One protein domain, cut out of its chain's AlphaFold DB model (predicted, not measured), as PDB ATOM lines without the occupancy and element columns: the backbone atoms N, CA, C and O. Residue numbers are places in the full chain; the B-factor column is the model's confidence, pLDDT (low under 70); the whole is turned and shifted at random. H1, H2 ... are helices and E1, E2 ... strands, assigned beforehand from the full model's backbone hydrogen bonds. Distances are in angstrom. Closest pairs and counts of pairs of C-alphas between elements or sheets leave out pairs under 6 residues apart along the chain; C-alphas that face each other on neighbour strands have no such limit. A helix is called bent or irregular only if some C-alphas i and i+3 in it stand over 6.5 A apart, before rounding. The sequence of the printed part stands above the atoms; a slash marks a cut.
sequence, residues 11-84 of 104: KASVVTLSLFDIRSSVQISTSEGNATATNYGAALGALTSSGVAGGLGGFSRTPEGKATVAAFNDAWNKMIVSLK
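AT A GLANCE: This is residues 11 to 84 of the 104 residues of an uncharacterized protein of Pseudomonas oleovorans (UniProt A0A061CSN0). A long hairpin of two strands, E1 and E2, has the long helix H2 packed lengthwise over one face. A shorter helix, H1, packs steeply on H2 near the end where E2 finishes, and a long loop, residues 50 to 62, leads from H1 back to the start of H2. The printed part has 74 residues, with two named strands and two named helices in the order E1, E2, H1, H2; the sheet, E1 - E2, is antiparallel, and the class is mixed, helices and strands. The whole is compact, with a radius of gyration of the C-alphas of 12.9 A, yet elongated in outline, spanning 39 by 23 by 20 A.

HOW THE PARTS SIT: E1, residues 12 to 21, and E2, residues 26 to 36, are antiparallel neighbours and form a hairpin, with 167 degrees between their directions. C-alphas 14 and 34 face each other at 4.5 A. N 15 and O 33 are within hydrogen-bond range at 2.8 A, and so are N 31 and O 17 at 2.9 A. H2, residues 63 to 84, has 34 pairs of C-alphas within 8 A of E2, the closest those of Gly 33 and Ala 75 at 3.9 A. With E1 it has 19 such pairs, the closest those of Ser 13 and Thr 68 at 5.1 A. H1, residues 37 to 49, touches H2, and their closest C-alphas, those of Ala 37 and Ala 67, are 4.1 A apart. H1 and H2 run the same way at a steep tilt of 48 degrees. E1 and H1 have 1 pair of C-alphas within 8 A, those of Ala 12 and Ala 37, 6.4 A apart. In H2 every O i to N i+4 pair is within hydrogen-bond range; in H1, 7 of 9 are.

IN THESE COORDINATES: E1 is 30.4 A from first to last C-alpha and begins at C-alpha 12, (-41.091, 51.878, -5.778). E2 is 31.8 A long and ends at C-alpha 36, (-44.996, 52.289, -4.491). H1 is 19.6 A long and is irregular, but only just: C-alphas 38 and 41 are 7.0 A apart. H2, 31.7 A long, ends at C-alpha 84, (-50.243, 30.402, 9.987).

THE WHOLE: The two C-alphas farthest apart, those of Ser 24 and Thr 38, are 39.8 A from each other. The printed part has no cut. The links E1 to E2 and E2 to H1 are tight; the link H1 to H2, 13 residues, is long. The mean pLDDT of the printed part is 85.9, and residues 50 to 54 are under 70.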
ATOM      1  N   LYS A  11     -42.224  56.431  -6.556       87.38
ATOM      2  CA  LYS A  11     -41.067  55.683  -6.062       87.38
ATOM      3  C   LYS A  11     -41.532  54.295  -5.661       87.38
ATOM      4  O   LYS A  11     -42.534  54.183  -4.960       87.38
ATOM      5  N   ALA A  12     -40.823  53.270  -6.111       89.62
ATOM      6  CA  ALA A  12     -41.091  51.878  -5.778       89.62
ATOM      7  C   ALA A  12     -40.037  51.352  -4.801       89.62
ATOM      8  O   ALA A  12     -38.906  51.839  -4.787       89.62
ATOM      9  N   SER A  13     -40.412  50.359  -4.007       93.69
ATOM     10  CA  SER A  13     -39.513  49.646  -3.108       93.69
ATOM     11  C   SER A  13     -39.875  48.163  -3.099       93.69
ATOM     12  O   SER A  13     -41.052  47.808  -3.212       93.69
ATOM     13  N   VAL A  14     -38.858  47.313  -2.976       96.12
ATOM     14  CA  VAL A  14     -38.987  45.862  -2.810       96.12
ATOM     15  C   VAL A  14     -38.299  45.496  -1.505       96.12
ATOM     16  O   VAL A  14     -37.181  45.937  -1.243       96.12
ATOM     17  N   VAL A  15     -38.989  44.725  -0.673       94.94
ATOM     18  CA  VAL A  15     -38.514  44.284   0.637       94.94
ATOM     19  C   VAL A  15     -38.600  42.769   0.697       94.94
ATOM     20  O   VAL A  15     -39.669  42.194   0.501       94.94
ATOM     21  N   THR A  16     -37.482  42.138   1.034       97.38
ATOM     22  CA  THR A  16     -37.407  40.703   1.305       97.38
ATOM     23  C   THR A  16     -37.265  40.488   2.807       97.38
ATOM     24  O   THR A  16     -36.391  41.077   3.443       97.38
ATOM     25  N   LEU A  17     -38.123  39.647   3.377       96.44
ATOM     26  CA  LEU A  17     -38.040  39.193   4.760       96.44
ATOM     27  C   LEU A  17     -37.665  37.717   4.782       96.44
ATOM     28  O   LEU A  17     -38.217  36.913   4.034       96.44
ATOM     29  N   SER A  18     -36.754  37.354   5.676       95.62
ATOM     30  CA  SER A  18     -36.370  35.966   5.916       95.62
ATOM     31  C   SER A  18     -36.425  35.681   7.410       95.62
ATOM     32  O   SER A  18     -35.897  36.451   8.212       95.62
ATOM     33  N   LEU A  19     -37.077  34.580   7.778       93.75
ATOM     34  CA  LEU A  19     -37.217  34.131   9.157       93.75
ATOM     35  C   LEU A  19     -36.436  32.836   9.356       93.75
ATOM     36  O   LEU A  19     -36.678  31.847   8.662       93.75
ATOM     37  N   PHE A  20     -35.550  32.842  10.347       91.69
ATOM     38  CA  PHE A  20     -34.726  31.703  10.733       91.69
ATOM     39  C   PHE A  20     -34.971  31.354  12.200       91.69
ATOM     40  O   PHE A  20     -35.073  32.252  13.038       91.69
ATOM     41  N   ASP A  21     -35.019  30.061  12.521       89.25
ATOM     42  CA  ASP A  21     -34.844  29.598  13.896       89.25
ATOM     43  C   ASP A  21     -33.354  29.388  14.169       89.25
ATOM     44  O   ASP A  21     -32.712  28.499  13.615       89.25
ATOM     45  N   ILE A  22     -32.807  30.228  15.047       86.75
ATOM     46  CA  ILE A  22     -31.378  30.268  15.377       86.75
ATOM     47  C   ILE A  22     -30.932  28.985  16.092       86.75
ATOM     48  O   ILE A  22     -29.775  28.593  15.972       86.75
ATOM     49  N   ARG A  23     -31.826  28.300  16.821       86.56
ATOM     50  CA  ARG A  23     -31.457  27.076  17.548       86.56
ATOM     51  C   ARG A  23     -31.227  25.905  16.598       86.56
ATOM     52  O   ARG A  23     -30.318  25.114  16.826       86.56
ATOM     53  N   SER A  24     -32.048  25.797  15.559       85.38
ATOM     54  CA  SER A  24     -31.959  24.734  14.552       85.38
ATOM     55  C   SER A  24     -31.178  25.144  13.300       85.38
ATOM     56  O   SER A  24     -30.854  24.293  12.482       85.38
ATOM     57  N   SER A  25     -30.853  26.432  13.143       85.38
ATOM     58  CA  SER A  25     -30.291  27.011  11.911       85.38
ATOM     59  C   SER A  25     -31.172  26.799  10.667       85.38
ATOM     60  O   SER A  25     -30.688  26.869   9.537       85.38
ATOM     61  N   VAL A  26     -32.473  26.552  10.854       86.50
ATOM     62  CA  VAL A  26     -33.432  26.295   9.772       86.50
ATOM     63  C   VAL A  26     -34.098  27.595   9.324       86.50
ATOM     64  O   VAL A  26     -34.554  28.396  10.143       86.50
ATOM     65  N   GLN A  27     -34.211  27.783   8.007       89.75
ATOM     66  CA  GLN A  27     -35.047  28.831   7.427       89.75
ATOM     67  C   GLN A  27     -36.518  28.408   7.463       89.75
ATOM     68  O   GLN A  27     -36.911  27.442   6.813       89.75
ATOM     69  N   ILE A  28     -37.334  29.145   8.211       90.75
ATOM     70  CA  ILE A  28     -38.755  28.836   8.408       90.75
ATOM     71  C   ILE A  28     -39.611  29.479   7.317       90.75
ATOM     72  O   ILE A  28     -40.590  28.891   6.860       90.75
ATOM     73  N   SER A  29     -39.281  30.705   6.910       93.19
ATOM     74  CA  SER A  29     -40.067  31.434   5.915       93.19
ATOM     75  C   SER A  29     -39.219  32.454   5.164       93.19
ATOM     76  O   SER A  29     -38.214  32.963   5.670       93.19
ATOM     77  N   THR A  30     -39.649  32.761   3.947       95.00
ATOM     78  CA  THR A  30     -39.188  33.904   3.169       95.00
ATOM     79  C   THR A  30     -40.391  34.551   2.508       95.00
ATOM     80  O   THR A  30     -41.278  33.856   2.009       95.00
ATOM     81  N   SER A  31     -40.443  35.875   2.504       96.44
ATOM     82  CA  SER A  31     -41.493  36.617   1.822       96.44
ATOM     83  C   SER A  31     -40.926  37.843   1.132       96.44
ATOM     84  O   SER A  31     -39.968  38.461   1.594       96.44
ATOM     85  N   GLU A  32     -41.540  38.198   0.011       96.94
ATOM     86  CA  GLU A  32     -41.219  39.410  -0.727       96.94
ATOM     87  C   GLU A  32     -42.461  40.291  -0.814       96.94
ATOM     88  O   GLU A  32     -43.558  39.834  -1.164       96.94
ATOM     89  N   GLY A  33     -42.276  41.560  -0.478       94.50
ATOM     90  CA  GLY A  33     -43.278  42.596  -0.629       94.50
ATOM     91  C   GLY A  33     -42.780  43.696  -1.543       94.50
ATOM     92  O   GLY A  33     -41.601  44.049  -1.541       94.50
ATOM     93  N   ASN A  34     -43.694  44.250  -2.326       93.56
ATOM     94  CA  ASN A  34     -43.405  45.329  -3.252       93.56
ATOM     95  C   ASN A  34     -44.494  46.393  -3.163       93.56
ATOM     96  O   ASN A  34     -45.679  46.105  -3.017       93.56
ATOM     97  N   ALA A  35     -44.093  47.655  -3.225       91.19
ATOM     98  CA  ALA A  35     -45.046  48.748  -3.169       91.19
ATOM     99  C   ALA A  35     -44.472  50.013  -3.779       91.19
ATOM    100  O   ALA A  35     -43.258  50.189  -3.888       91.19
ATOM    101  N   THR A  36     -45.368  50.931  -4.126       88.19
ATOM    102  CA  THR A  36     -44.996  52.289  -4.491       88.19
ATOM    103  C   THR A  36     -45.457  53.295  -3.440       88.19
ATOM    104  O   THR A  36     -46.277  52.985  -2.574       88.19
ATOM    105  N   ALA A  37     -44.932  54.519  -3.493       81.81
ATOM    106  CA  ALA A  37     -45.229  55.569  -2.521       81.81
ATOM    107  C   ALA A  37     -46.735  55.879  -2.413       81.81
ATOM    108  O   ALA A  37     -47.215  56.272  -1.349       81.81
ATOM    109  N   THR A  38     -47.490  55.682  -3.498       81.31
ATOM    110  CA  THR A  38     -48.944  55.893  -3.539       81.31
ATOM    111  C   THR A  38     -49.722  54.809  -2.786       81.31
ATOM    112  O   THR A  38     -50.816  55.078  -2.296       81.31
ATOM    113  N   ASN A  39     -49.145  53.616  -2.592       76.75
ATOM    114  CA  ASN A  39     -49.747  52.529  -1.813       76.75
ATOM    115  C   ASN A  39     -49.675  52.768  -0.289       76.75
ATOM    116  O   ASN A  39     -50.295  52.034   0.483       76.75
ATOM    117  N   TYR A  40     -48.950  53.799   0.166       77.75
ATOM    118  CA  TYR A  40     -48.694  54.051   1.588       77.75
ATOM    119  C   TYR A  40     -49.953  54.327   2.418       77.75
ATOM    120  O   TYR A  40     -50.005  53.920   3.572       77.75
ATOM    121  N   GLY A  41     -50.978  54.978   1.860       76.75
ATOM    122  CA  GLY A  41     -52.223  55.245   2.596       76.75
ATOM    123  C   GLY A  41     -52.946  53.962   3.025       76.75
ATOM    124  O   GLY A  41     -53.353  53.835   4.178       76.75
ATOM    125  N   ALA A  42     -53.027  52.980   2.122       78.06
ATOM    126  CA  ALA A  42     -53.593  51.667   2.416       78.06
ATOM    127  C   ALA A  42     -52.714  50.880   3.404       78.06
ATOM    128  O   ALA A  42     -53.222  50.312   4.370       78.06
ATOM    129  N   ALA A  43     -51.390  50.908   3.211       77.62
ATOM    130  CA  ALA A  43     -50.448  50.247   4.111       77.62
ATOM    131  C   ALA A  43     -50.465  50.839   5.528       77.62
ATOM    132  O   ALA A  43     -50.412  50.094   6.500       77.62
ATOM    133  N   LEU A  44     -50.579  52.163   5.672       79.25
ATOM    134  CA  LEU A  44     -50.676  52.813   6.976       79.25
ATOM    135  C   LEU A  44     -51.943  52.372   7.716       79.25
ATOM    136  O   LEU A  44     -51.855  52.047   8.893       79.25
ATOM    137  N   GLY A  45     -53.087  52.292   7.026       78.25
ATOM    138  CA  GLY A  45     -54.329  51.769   7.607       78.25
ATOM    139  C   GLY A  45     -54.236  50.298   8.038       78.25
ATOM    140  O   GLY A  45     -54.810  49.911   9.054       78.25
ATOM    141  N   ALA A  46     -53.477  49.479   7.304       75.75
ATOM    142  CA  ALA A  46     -53.191  48.098   7.690       75.75
ATOM    143  C   ALA A  46     -52.196  48.000   8.867       75.75
ATOM    144  O   ALA A  46     -52.322  47.124   9.717       75.75
ATOM    145  N   LEU A  47     -51.215  48.905   8.952       74.69
ATOM    146  CA  LEU A  47     -50.233  48.947  10.044       74.69
ATOM    147  C   LEU A  47     -50.817  49.469  11.359       74.69
ATOM    148  O   LEU A  47     -50.377  49.057  12.437       74.69
ATOM    149  N   THR A  48     -51.774  50.398  11.296       73.06
ATOM    150  CA  THR A  48     -52.470  50.900  12.486       73.06
ATOM    151  C   THR A  48     -53.386  49.836  13.076       73.06
ATOM    152  O   THR A  48     -53.424  49.700  14.295       73.06
ATOM    153  N   SER A  49     -54.061  49.035  12.245       71.81
ATOM    154  CA  SER A  49     -54.870  47.905  12.721       71.81
ATOM    155  C   SER A  49     -54.028  46.738  13.249       71.81
ATOM    156  O   SER A  49     -54.496  45.997  14.109       71.81
ATOM    157  N   SER A  50     -52.772  46.600  12.803       67.88
ATOM    158  CA  SER A  50     -51.844  45.565  13.278       67.88
ATOM    159  C   SER A  50     -50.977  45.977  14.481       67.88
ATOM    160  O   SER A  50     -50.180  45.169  14.948       67.88
ATOM    161  N   GLY A  51     -51.078  47.223  14.967       68.06
ATOM    162  CA  GLY A  51     -50.307  47.730  16.116       68.06
ATOM    163  C   GLY A  51     -48.829  48.058  15.841       68.06
ATOM    164  O   GLY A  51     -48.091  48.385  16.766       68.06
ATOM    165  N   VAL A  52     -48.380  48.008  14.582       66.75
ATOM    166  CA  VAL A  52     -46.955  48.165  14.196       66.75
ATOM    167  C   VAL A  52     -46.608  49.617  13.811       66.75
ATOM    168  O   VAL A  52     -45.441  49.980  13.659       66.75
ATOM    169  N   ALA A  53     -47.610  50.493  13.701       67.31
ATOM    170  CA  ALA A  53     -47.456  51.857  13.187       67.31
ATOM    171  C   ALA A  53     -46.474  52.759  13.974       67.31
ATOM    172  O   ALA A  53     -45.886  53.667  13.385       67.31
ATOM    173  N   GLY A  54     -46.257  52.513  15.272       68.56
ATOM    174  CA  GLY A  54     -45.427  53.376  16.128       68.56
ATOM    175  C   GLY A  54     -43.938  53.414  15.756       68.56
ATOM    176  O   GLY A  54     -43.297  54.448  15.920       68.56
ATOM    177  N   GLY A  55     -43.388  52.325  15.209       72.75
ATOM    178  CA  GLY A  55     -41.957  52.219  14.886       72.75
ATOM    179  C   GLY A  55     -41.561  52.758  13.506       72.75
ATOM    180  O   GLY A  55     -40.379  52.962  13.241       72.75
ATOM    181  N   LEU A  56     -42.530  52.997  12.618       73.00
ATOM    182  CA  LEU A  56     -42.265  53.282  11.201       73.00
ATOM    183  C   LEU A  56     -42.492  54.750  10.808       73.00
ATOM    184  O   LEU A  56     -42.139  55.145   9.699       73.00
ATOM    185  N   GLY A  57     -42.995  55.587  11.723       71.25
ATOM    186  CA  GLY A  57     -43.323  56.993  11.444       71.25
ATOM    187  C   GLY A  57     -42.142  57.858  10.972       71.25
ATOM    188  O   GLY A  57     -42.350  58.870  10.299       71.25
ATOM    189  N   GLY A  58     -40.899  57.461  11.272       78.06
ATOM    190  CA  GLY A  58     -39.687  58.132  10.786       78.06
ATOM    191  C   GLY A  58     -39.420  57.934   9.289       78.06
ATOM    192  O   GLY A  58     -38.933  58.853   8.630       78.06
ATOM    193  N   PHE A  59     -39.797  56.779   8.732       79.19
ATOM    194  CA  PHE A  59     -39.585  56.434   7.321       79.19
ATOM    195  C   PHE A  59     -40.681  57.001   6.412       79.19
ATOM    196  O   PHE A  59     -40.501  57.145   5.211       79.19
ATOM    197  N   SER A  60     -41.803  57.434   6.976       78.00
ATOM    198  CA  SER A  60     -42.959  57.928   6.224       78.00
ATOM    199  C   SER A  60     -42.798  59.334   5.630       78.00
ATOM    200  O   SER A  60     -43.736  59.862   5.027       78.00
ATOM    201  N   ARG A  61     -41.638  59.972   5.827       82.25
ATOM    202  CA  ARG A  61     -41.386  61.377   5.466       82.25
ATOM    203  C   ARG A  61     -41.033  61.578   3.992       82.25
ATOM    204  O   ARG A  61     -41.278  62.660   3.470       82.25
ATOM    205  N   THR A  62     -40.506  60.557   3.316       87.88
ATOM    206  CA  THR A  62     -40.141  60.613   1.890       87.88
ATOM    207  C   THR A  62     -40.968  59.624   1.064       87.88
ATOM    208  O   THR A  62     -41.459  58.635   1.615       87.88
ATOM    209  N   PRO A  63     -41.156  59.845  -0.251       85.44
ATOM    210  CA  PRO A  63     -41.828  58.875  -1.117       85.44
ATOM    211  C   PRO A  63     -41.168  57.487  -1.101       85.44
ATOM    212  O   PRO A  63     -41.863  56.476  -1.053       85.44
ATOM    213  N   GLU A  64     -39.838  57.424  -1.075       87.81
ATOM    214  CA  GLU A  64     -39.066  56.180  -1.001       87.81
ATOM    215  C   GLU A  64     -39.308  55.446   0.320       87.81
ATOM    216  O   GLU A  64     -39.518  54.232   0.346       87.81
ATOM    217  N   GLY A  65     -39.331  56.180   1.434       88.88
ATOM    218  CA  GLY A  65     -39.582  55.592   2.741       88.88
ATOM    219  C   GLY A  65     -41.043  55.154   2.909       88.88
ATOM    220  O   GLY A  65     -41.300  54.068   3.423       88.88
ATOM    221  N   LYS A  66     -42.001  55.903   2.347       89.31
ATOM    222  CA  LYS A  66     -43.406  55.483   2.215       89.31
ATOM    223  C   LYS A  66     -43.550  54.180   1.422       89.31
ATOM    224  O   LYS A  66     -44.230  53.262   1.877       89.31
ATOM    225  N   ALA A  67     -42.892  54.081   0.266       90.56
ATOM    226  CA  ALA A  67     -42.882  52.864  -0.544       90.56
ATOM    227  C   ALA A  67     -42.264  51.683   0.221       90.56
ATOM    228  O   ALA A  67     -42.795  50.579   0.190       90.56
ATOM    229  N   THR A  68     -41.187  51.926   0.970       90.88
ATOM    230  CA  THR A  68     -40.505  50.909   1.784       90.88
ATOM    231  C   THR A  68     -41.379  50.402   2.929       90.88
ATOM    232  O   THR A  68     -41.493  49.196   3.115       90.88
ATOM    233  N   VAL A  69     -42.057  51.292   3.659       89.94
ATOM    234  CA  VAL A  69     -42.999  50.908   4.724       89.94
ATOM    235  C   VAL A  69     -44.163  50.088   4.165       89.94
ATOM    236  O   VAL A  69     -44.569  49.096   4.770       89.94
ATOM    237  N   ALA A  70     -44.682  50.471   2.996       91.12
ATOM    238  CA  ALA A  70     -45.746  49.727   2.335       91.12
ATOM    239  C   ALA A  70     -45.285  48.339   1.858       91.12
ATOM    240  O   ALA A  70     -45.968  47.352   2.121       91.12
ATOM    241  N   ALA A  71     -44.107  48.248   1.235       93.38
ATOM    242  CA  ALA A  71     -43.519  46.987   0.791       93.38
ATOM    243  C   ALA A  71     -43.207  46.063   1.979       93.38
ATOM    244  O   ALA A  71     -43.468  44.865   1.920       93.38
ATOM    245  N   PHE A  72     -42.722  46.622   3.091       91.44
ATOM    246  CA  PHE A  72     -42.508  45.884   4.334       91.44
ATOM    247  C   PHE A  72     -43.817  45.315   4.894       91.44
ATOM    248  O   PHE A  72     -43.860  44.143   5.256       91.44
ATOM    249  N   ASN A  73     -44.891  46.114   4.952       90.06
ATOM    250  CA  ASN A  73     -46.191  45.639   5.432       90.06
ATOM    251  C   ASN A  73     -46.732  44.489   4.567       90.06
ATOM    252  O   ASN A  73     -47.218  43.495   5.105       90.06
ATOM    253  N   ASP A  74     -46.604  44.596   3.244       93.00
ATOM    254  CA  ASP A  74     -46.998  43.535   2.316       93.00
ATOM    255  C   ASP A  74     -46.179  42.248   2.536       93.00
ATOM    256  O   ASP A  74     -46.749  41.171   2.735       93.00
ATOM    257  N   ALA A  75     -44.846  42.359   2.621       95.12
ATOM    258  CA  ALA A  75     -43.964  41.231   2.928       95.12
ATOM    259  C   ALA A  75     -44.327  40.574   4.272       95.12
ATOM    260  O   ALA A  75     -44.386  39.346   4.384       95.12
ATOM    261  N   TRP A  76     -44.606  41.386   5.293       91.62
ATOM    262  CA  TRP A  76     -44.978  40.938   6.632       91.62
ATOM    263  C   TRP A  76     -46.313  40.187   6.642       91.62
ATOM    264  O   TRP A  76     -46.405  39.098   7.207       91.62
ATOM    265  N   ASN A  77     -47.343  40.711   5.970       92.12
ATOM    266  CA  ASN A  77     -48.644  40.047   5.869       92.12
ATOM    267  C   ASN A  77     -48.543  38.712   5.121       92.12
ATOM    268  O   ASN A  77     -49.095  37.710   5.582       92.12
ATOM    269  N   LYS A  78     -47.787  38.666   4.015       94.50
ATOM    270  CA  LYS A  78     -47.488  37.417   3.295       94.50
ATOM    271  C   LYS A  78     -46.787  36.401   4.203       94.50
ATOM    272  O   LYS A  78     -47.169  35.231   4.217       94.50
ATOM    273  N   MET A  79     -45.821  36.849   5.009       94.62
ATOM    274  CA  MET A  79     -45.134  35.998   5.985       94.62
ATOM    275  C   MET A  79     -46.089  35.477   7.065       94.62
ATOM    276  O   MET A  79     -46.068  34.287   7.354       94.62
ATOM    277  N   ILE A  80     -46.984  36.309   7.617       92.75
ATOM    278  CA  ILE A  80     -48.003  35.855   8.582       92.75
ATOM    279  C   ILE A  80     -48.860  34.739   7.981       92.75
ATOM    280  O   ILE A  80     -49.105  33.731   8.640       92.75
ATOM    281  N   VAL A  81     -49.332  34.905   6.743       92.50
ATOM    282  CA  VAL A  81     -50.146  33.883   6.069       92.50
ATOM    283  C   VAL A  81     -49.343  32.597   5.856       92.50
ATOM    284  O   VAL A  81     -49.860  31.512   6.113       92.50
ATOM    285  N   SER A  82     -48.074  32.705   5.448       90.69
ATOM    286  CA  SER A  82     -47.162  31.559   5.329       90.69
ATOM    287  C   SER A  82     -47.001  30.826   6.666       90.69
ATOM    288  O   SER A  82     -47.159  29.608   6.718       90.69
ATOM    289  N   LEU A  83     -46.778  31.560   7.758       92.38
ATOM    290  CA  LEU A  83     -46.536  30.998   9.087       92.38
ATOM    291  C   LEU A  83     -47.788  30.422   9.748       92.38
ATOM    292  O   LEU A  83     -47.690  29.430  10.461       92.38
ATOM    293  N   LYS A  84     -48.977  30.980   9.496       91.56
ATOM    294  CA  LYS A  84     -50.243  30.402   9.987       91.56
ATOM    295  C   LYS A  84     -50.497  28.995   9.447       91.56
ATOM    296  O   LYS A  84     -51.162  28.206  10.107       91.56
TER     297      LYS A  84